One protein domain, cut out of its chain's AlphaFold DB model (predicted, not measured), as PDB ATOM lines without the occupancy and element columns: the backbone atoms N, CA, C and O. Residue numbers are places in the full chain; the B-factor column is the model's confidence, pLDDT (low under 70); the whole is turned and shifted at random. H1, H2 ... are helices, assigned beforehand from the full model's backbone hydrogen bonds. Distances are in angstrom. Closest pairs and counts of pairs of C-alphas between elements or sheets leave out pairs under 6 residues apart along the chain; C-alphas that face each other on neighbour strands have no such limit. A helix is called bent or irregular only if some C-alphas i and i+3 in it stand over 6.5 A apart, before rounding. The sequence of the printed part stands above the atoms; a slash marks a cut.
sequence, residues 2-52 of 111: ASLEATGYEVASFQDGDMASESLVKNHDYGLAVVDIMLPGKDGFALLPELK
ATOM      1  N   ALA A   2     -19.410   7.040  10.572       49.91
ATOM      2  CA  ALA A   2     -19.307   5.597  10.307       49.91
ATOM      3  C   ALA A   2     -20.419   4.681  10.882       49.91
ATOM      4  O   ALA A   2     -20.600   3.588  10.366       49.91
ATOM      5  N   SER A   3     -21.174   5.078  11.917       55.78
ATOM      6  CA  SER A   3     -22.148   4.172  12.561       55.78
ATOM      7  C   SER A   3     -23.536   4.123  11.903       55.78
ATOM      8  O   SER A   3     -24.221   3.110  12.023       55.78
ATOM      9  N   LEU A   4     -23.978   5.190  11.225       57.47
ATOM     10  CA  LEU A   4     -25.335   5.254  10.651       57.47
ATOM     11  C   LEU A   4     -25.383   4.664   9.236       57.47
ATOM     12  O   LEU A   4     -26.245   3.842   8.942       57.47
ATOM     13  N   GLU A   5     -24.401   4.975   8.394       62.25
ATOM     14  CA  GLU A   5     -24.292   4.369   7.059       62.25
ATOM     15  C   GLU A   5     -24.049   2.855   7.151       62.25
ATOM     16  O   GLU A   5     -24.658   2.070   6.425       62.25
ATOM     17  N   ALA A   6     -23.250   2.415   8.132       54.25
ATOM     18  CA  ALA A   6     -22.997   0.997   8.392       54.25
ATOM     19  C   ALA A   6     -24.244   0.206   8.833       54.25
ATOM     20  O   ALA A   6     -24.223  -1.023   8.812       54.25
ATOM     21  N   THR A   7     -25.331   0.882   9.221       54.62
ATOM     22  CA  THR A   7     -26.611   0.248   9.579       54.62
ATOM     23  C   THR A   7     -27.656   0.323   8.459       54.62
ATOM     24  O   THR A   7     -28.796  -0.090   8.661       54.62
ATOM     25  N   GLY A   8     -27.257   0.768   7.258       69.50
ATOM     26  CA  GLY A   8     -28.097   0.782   6.058       69.50
ATOM     27  C   GLY A   8     -28.956   2.036   5.894       69.50
ATOM     28  O   GLY A   8     -29.867   2.034   5.069       69.50
ATOM     29  N   TYR A   9     -28.695   3.094   6.667       71.00
ATOM     30  CA  TYR A   9     -29.349   4.384   6.466       71.00
ATOM     31  C   TYR A   9     -28.618   5.193   5.399       71.00
ATOM     32  O   TYR A   9     -27.393   5.290   5.415       71.00
ATOM     33  N   GLU A  10     -29.381   5.821   4.510       74.69
ATOM     34  CA  GLU A  10     -28.872   6.889   3.657       74.69
ATOM     35  C   GLU A  10     -28.767   8.163   4.504       74.69
ATOM     36  O   GLU A  10     -29.748   8.602   5.112       74.69
ATOM     37  N   VAL A  11     -27.557   8.709   4.619       79.94
ATOM     38  CA  VAL A  11     -27.265   9.834   5.509       79.94
ATOM     39  C   VAL A  11     -26.859  11.035   4.669       79.94
ATOM     40  O   VAL A  11     -25.900  10.977   3.907       79.94
ATOM     41  N   ALA A  12     -27.569  12.147   4.847       84.38
ATOM     42  CA  ALA A  12     -27.122  13.456   4.396       84.38
ATOM     43  C   ALA A  12     -26.675  14.265   5.615       84.38
ATOM     44  O   ALA A  12     -27.345  14.262   6.649       84.38
ATOM     45  N   SER A  13     -25.548  14.958   5.497       84.88
ATOM     46  CA  SER A  13     -25.006  15.790   6.567       84.88
ATOM     47  C   SER A  13     -24.719  17.194   6.073       84.88
ATOM     48  O   SER A  13     -24.087  17.363   5.030       84.88
ATOM     49  N   PHE A  14     -25.106  18.179   6.871       90.00
ATOM     50  CA  PHE A  14     -24.893  19.592   6.594       90.00
ATOM     51  C   PHE A  14     -24.114  20.197   7.759       90.00
ATOM     52  O   PHE A  14     -24.379  19.871   8.914       90.00
ATOM     53  N   GLN A  15     -23.126  21.034   7.451       87.69
ATOM     54  CA  GLN A  15     -22.320  21.736   8.460       87.69
ATOM     55  C   GLN A  15     -22.800  23.173   8.699       87.69
ATOM     56  O   GLN A  15     -22.228  23.873   9.526       87.69
ATOM     57  N   ASP A  16     -23.828  23.597   7.969       93.06
ATOM     58  CA  ASP A  16     -24.350  24.956   7.932       93.06
ATOM     59  C   ASP A  16     -25.877  24.907   7.818       93.06
ATOM     60  O   ASP A  16     -26.432  24.072   7.090       93.06
ATOM     61  N   GLY A  17     -26.556  25.763   8.581       89.69
ATOM     62  CA  GLY A  17     -28.008  25.767   8.655       89.69
ATOM     63  C   GLY A  17     -28.677  26.275   7.382       89.69
ATOM     64  O   GLY A  17     -29.753  25.796   7.039       89.69
ATOM     65  N   ASP A  18     -28.056  27.180   6.627       92.31
ATOM     66  CA  ASP A  18     -28.635  27.650   5.366       92.31
ATOM     67  C   ASP A  18     -28.625  26.533   4.314       92.31
ATOM     68  O   ASP A  18     -29.621  26.316   3.620       92.31
ATOM     69  N   MET A  19     -27.549  25.740   4.267       91.25
ATOM     70  CA  MET A  19     -27.492  24.548   3.412       91.25
ATOM     71  C   MET A  19     -28.516  23.483   3.820       91.25
ATOM     72  O   MET A  19     -29.165  22.882   2.958       91.25
ATOM     73  N   ALA A  20     -28.668  23.240   5.127       90.19
ATOM     74  CA  ALA A  20     -29.662  22.300   5.639       90.19
ATOM     75  C   ALA A  20     -31.084  22.746   5.268       90.19
ATOM     76  O   ALA A  20     -31.871  21.942   4.772       90.19
ATOM     77  N   SER A  21     -31.380  24.035   5.441       89.56
ATOM     78  CA  SER A  21     -32.654  24.661   5.087       89.56
ATOM     79  C   SER A  21     -32.993  24.488   3.607       89.56
ATOM     80  O   SER A  21     -34.060  23.979   3.257       89.56
ATOM     81  N   GLU A  22     -32.060  24.826   2.712       90.38
ATOM     82  CA  GLU A  22     -32.280  24.684   1.272       90.38
ATOM     83  C   GLU A  22     -32.560  23.223   0.880       90.38
ATOM     84  O   GLU A  22     -33.423  22.952   0.040       90.38
ATOM     85  N   SER A  23     -31.867  22.270   1.514       88.31
ATOM     86  CA  SER A  23     -32.086  20.843   1.278       88.31
ATOM     87  C   SER A  23     -33.437  20.362   1.802       88.31
ATOM     88  O   SER A  23     -34.129  19.635   1.090       88.31
ATOM     89  N   LEU A  24     -33.838  20.785   3.006       84.81
ATOM     90  CA  LEU A  24     -35.136  20.445   3.596       84.81
ATOM     91  C   LEU A  24     -36.291  20.936   2.717       84.81
ATOM     92  O   LEU A  24     -37.227  20.181   2.479       84.81
ATOM     93  N   VAL A  25     -36.203  22.160   2.186       81.75
ATOM     94  CA  VAL A  25     -37.228  22.734   1.296       81.75
ATOM     95  C   VAL A  25     -37.294  22.002  -0.049       81.75
ATOM     96  O   VAL A  25     -38.379  21.807  -0.599       81.75
ATOM     97  N   LYS A  26     -36.144  21.591  -0.600       82.81
ATOM     98  CA  LYS A  26     -36.087  20.860  -1.878       82.81
ATOM     99  C   LYS A  26     -36.535  19.406  -1.751       82.81
ATOM    100  O   LYS A  26     -37.119  18.877  -2.695       82.81
ATOM    101  N   ASN A  27     -36.244  18.755  -0.627       73.12
ATOM    102  CA  ASN A  27     -36.533  17.346  -0.405       73.12
ATOM    103  C   ASN A  27     -36.939  17.088   1.057       73.12
ATOM    104  O   ASN A  27     -36.152  17.274   1.981       73.12
ATOM    105  N   HIS A  28     -38.166  16.598   1.253       69.38
ATOM    106  CA  HIS A  28     -38.736  16.297   2.570       69.38
ATOM    107  C   HIS A  28     -38.795  14.790   2.885       69.38
ATOM    108  O   HIS A  28     -39.491  14.401   3.824       69.38
ATOM    109  N   ASP A  29     -38.084  13.941   2.140       75.00
ATOM    110  CA  ASP A  29     -38.103  12.482   2.342       75.00
ATOM    111  C   ASP A  29     -37.197  12.012   3.498       75.00
ATOM    112  O   ASP A  29     -37.064  10.816   3.770       75.00
ATOM    113  N   TYR A  30     -36.605  12.951   4.244       78.38
ATOM    114  CA  TYR A  30     -35.899  12.646   5.482       78.38
ATOM    115  C   TYR A  30     -36.866  12.113   6.526       78.38
ATOM    116  O   TYR A  30     -37.717  12.825   7.057       78.38
ATOM    117  N   GLY A  31     -36.692  10.852   6.898       73.06
ATOM    118  CA  GLY A  31     -37.480  10.316   7.987       73.06
ATOM    119  C   GLY A  31     -37.019  10.835   9.362       73.06
ATOM    120  O   GLY A  31     -37.833  10.952  10.274       73.06
ATOM    121  N   LEU A  32     -35.721  11.040   9.591       73.69
ATOM    122  CA  LEU A  32     -35.178  11.448  10.897       73.69
ATOM    123  C   LEU A  32     -34.046  12.451  10.680       73.69
ATOM    124  O   LEU A  32     -33.182  12.207   9.842       73.69
ATOM    125  N   ALA A  33     -34.042  13.528  11.460       79.25
ATOM    126  CA  ALA A  33     -32.966  14.507  11.490       79.25
ATOM    127  C   ALA A  33     -32.415  14.616  12.915       79.25
ATOM    128  O   ALA A  33     -33.172  14.604  13.885       79.25
ATOM    129  N   VAL A  34     -31.094  14.726  13.023       76.69
ATOM    130  CA  VAL A  34     -30.407  15.150  14.245       76.69
ATOM    131  C   VAL A  34     -29.852  16.531  13.944       76.69
ATOM    132  O   VAL A  34     -29.119  16.688  12.969       76.69
ATOM    133  N   VAL A  35     -30.246  17.524  14.736       81.38
ATOM    134  CA  VAL A  35     -29.946  18.934  14.470       81.38
ATOM    135  C   VAL A  35     -29.127  19.483  15.629       81.38
ATOM    136  O   VAL A  35     -29.549  19.390  16.782       81.38
ATOM    137  N   ASP A  36     -27.952  20.029  15.324       83.88
ATOM    138  CA  ASP A  36     -27.172  20.800  16.290       83.88
ATOM    139  C   ASP A  36     -27.827  22.174  16.482       83.88
ATOM    140  O   ASP A  36     -28.292  22.789  15.524       83.88
ATOM    141  N   ILE A  37     -27.884  22.655  17.720       81.81
ATOM    142  CA  ILE A  37     -28.447  23.969  18.038       81.81
ATOM    143  C   ILE A  37     -27.528  25.073  17.510       81.81
ATOM    144  O   ILE A  37     -28.016  26.054  16.954       81.81
ATOM    145  N   MET A  38     -26.209  24.923  17.671       87.38
ATOM    146  CA  MET A  38     -25.236  25.944  17.280       87.38
ATOM    147  C   MET A  38     -24.668  25.635  15.896       87.38
ATOM    148  O   MET A  38     -23.548  25.146  15.763       87.38
ATOM    149  N   LEU A  39     -25.450  25.943  14.861       88.31
ATOM    150  CA  LEU A  39     -25.005  25.886  13.469       88.31
ATOM    151  C   LEU A  39     -24.600  27.280  12.958       88.31
ATOM    152  O   LEU A  39     -25.204  28.278  13.360       88.31
ATOM    153  N   PRO A  40     -23.580  27.376  12.087       87.44
ATOM    154  CA  PRO A  40     -23.327  28.591  11.320       87.44
ATOM    155  C   PRO A  40     -24.468  28.847  10.316       87.44
ATOM    156  O   PRO A  40     -25.153  27.911   9.896       87.44
ATOM    157  N   GLY A  41     -24.682  30.122   9.969       92.00
ATOM    158  CA  GLY A  41     -25.817  30.551   9.144       92.00
ATOM    159  C   GLY A  41     -27.105  30.620   9.969       92.00
ATOM    160  O   GLY A  41     -27.190  31.389  10.931       92.00
ATOM    161  N   LYS A  42     -28.097  29.797   9.616       88.06
ATOM    162  CA  LYS A  42     -29.257  29.514  10.474       88.06
ATOM    163  C   LYS A  42     -28.867  28.619  11.649       88.06
ATOM    164  O   LYS A  42     -28.212  27.598  11.471       88.06
ATOM    165  N   ASP A  43     -29.346  28.955  12.843       88.38
ATOM    166  CA  ASP A  43     -29.239  28.052  13.988       88.38
ATOM    167  C   ASP A  43     -30.203  26.852  13.859       88.38
ATOM    168  O   ASP A  43     -31.117  26.829  13.028       88.38
ATOM    169  N   GLY A  44     -30.007  25.829  14.694       82.25
ATOM    170  CA  GLY A  44     -30.835  24.621  14.655       82.25
ATOM    171  C   GLY A  44     -32.312  24.863  14.978       82.25
ATOM    172  O   GLY A  44     -33.173  24.114  14.512       82.25
ATOM    173  N   PHE A  45     -32.634  25.918  15.737       83.50
ATOM    174  CA  PHE A  45     -34.018  26.283  16.045       83.50
ATOM    175  C   PHE A  45     -34.716  26.909  14.839       83.50
ATOM    176  O   PHE A  45     -35.894  26.638  14.609       83.50
ATOM    177  N   ALA A  46     -33.994  27.693  14.041       86.00
ATOM    178  CA  ALA A  46     -34.491  28.304  12.818       86.00
ATOM    179  C   ALA A  46     -34.851  27.269  11.739       86.00
ATOM    180  O   ALA A  46     -35.640  27.578  10.849       86.00
ATOM    181  N   LEU A  47     -34.337  26.037  11.841       85.38
ATOM    182  CA  LEU A  47     -34.702  24.915  10.967       85.38
ATOM    183  C   LEU A  47     -35.997  24.211  11.383       85.38
ATOM    184  O   LEU A  47     -36.635  23.563  10.557       85.38
ATOM    185  N   LEU A  48     -36.413  24.329  12.647       81.56
ATOM    186  CA  LEU A  48     -37.591  23.627  13.162       81.56
ATOM    187  C   LEU A  48     -38.892  23.954  12.403       81.56
ATOM    188  O   LEU A  48     -39.628  23.017  12.099       81.56
ATOM    189  N   PRO A  49     -39.196  25.215  12.032       79.19
ATOM    190  CA  PRO A  49     -40.394  25.529  11.249       79.19
ATOM    191  C   PRO A  49     -40.418  24.876   9.861       79.19
ATOM    192  O   PRO A  49     -41.484  24.720   9.272       79.19
ATOM    193  N   GLU A  50     -39.252  24.507   9.330       80.31
ATOM    194  CA  GLU A  50     -39.099  23.880   8.014       80.31
ATOM    195  C   GLU A  50     -39.281  22.352   8.085       80.31
ATOM    196  O   GLU A  50     -39.469  21.683   7.065       80.31
ATOM    197  N   LEU A  51     -39.284  21.790   9.299       78.94
ATOM    198  CA  LEU A  51     -39.588  20.389   9.554       78.94
ATOM    199  C   LEU A  51     -41.099  20.183   9.677       78.94
ATOM    200  O   LEU A  51     -41.795  20.836  10.452       78.94
ATOM    201  N   LYS A  52     -41.617  19.189   8.948       76.81
ATOM    202  CA  LYS A  52     -43.046  18.843   8.988       76.81
ATOM    203  C   LYS A  52     -43.489  18.319  10.347       76.81
ATOM    204  O   LYS A  52     -44.614  18.592  10.747       76.81
TER     205      LYS A  52
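What this domain is: This is residues 2 to 52 of the 111 residues of the protein "Stage 0 sporulation protein A homolog" of Enterocloster clostridioformis (UniProt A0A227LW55). With little regular structure, this domain is a body in which a long stretch with no named element, residues 27 to 52, folds back beside helix H2, while residues 2 to 9, with the short helix H1, stick out as an arm. The printed part has 51 residues with two named helices, H1 then H2, and no named strand; the class is all helix, with 14 residues in named elements. It is compact, with a radius of gyration of the C-alphas of 11.2 A, and spans 29 by 20 by 14 A.

How they stand to each other: H1, residues 2 to 5, and H2, residues 17 to 26, are apart. A long link of 11 residues joins them. In H2 every O i to N i+4 pair is within hydrogen-bond range; H1 is too short for such a pair, and its one O i to N i+3 pair is not within range.

Where its parts are: H1 begins at C-alpha 2 (-19.307, 5.597, 10.307); it is neither bent nor irregular, but only just: C-alphas 2 and 5 are 6.1 A apart. H2, 14.2 A long, ends at C-alpha 26 (-36.087, 20.860, -1.878).

The domain as a whole: The two C-alphas farthest apart, those of Thr 7 and Gly 41, are 30.3 A apart. The printed part has no cut. Residues 2 to 8 and residue 28 have pLDDT under 70.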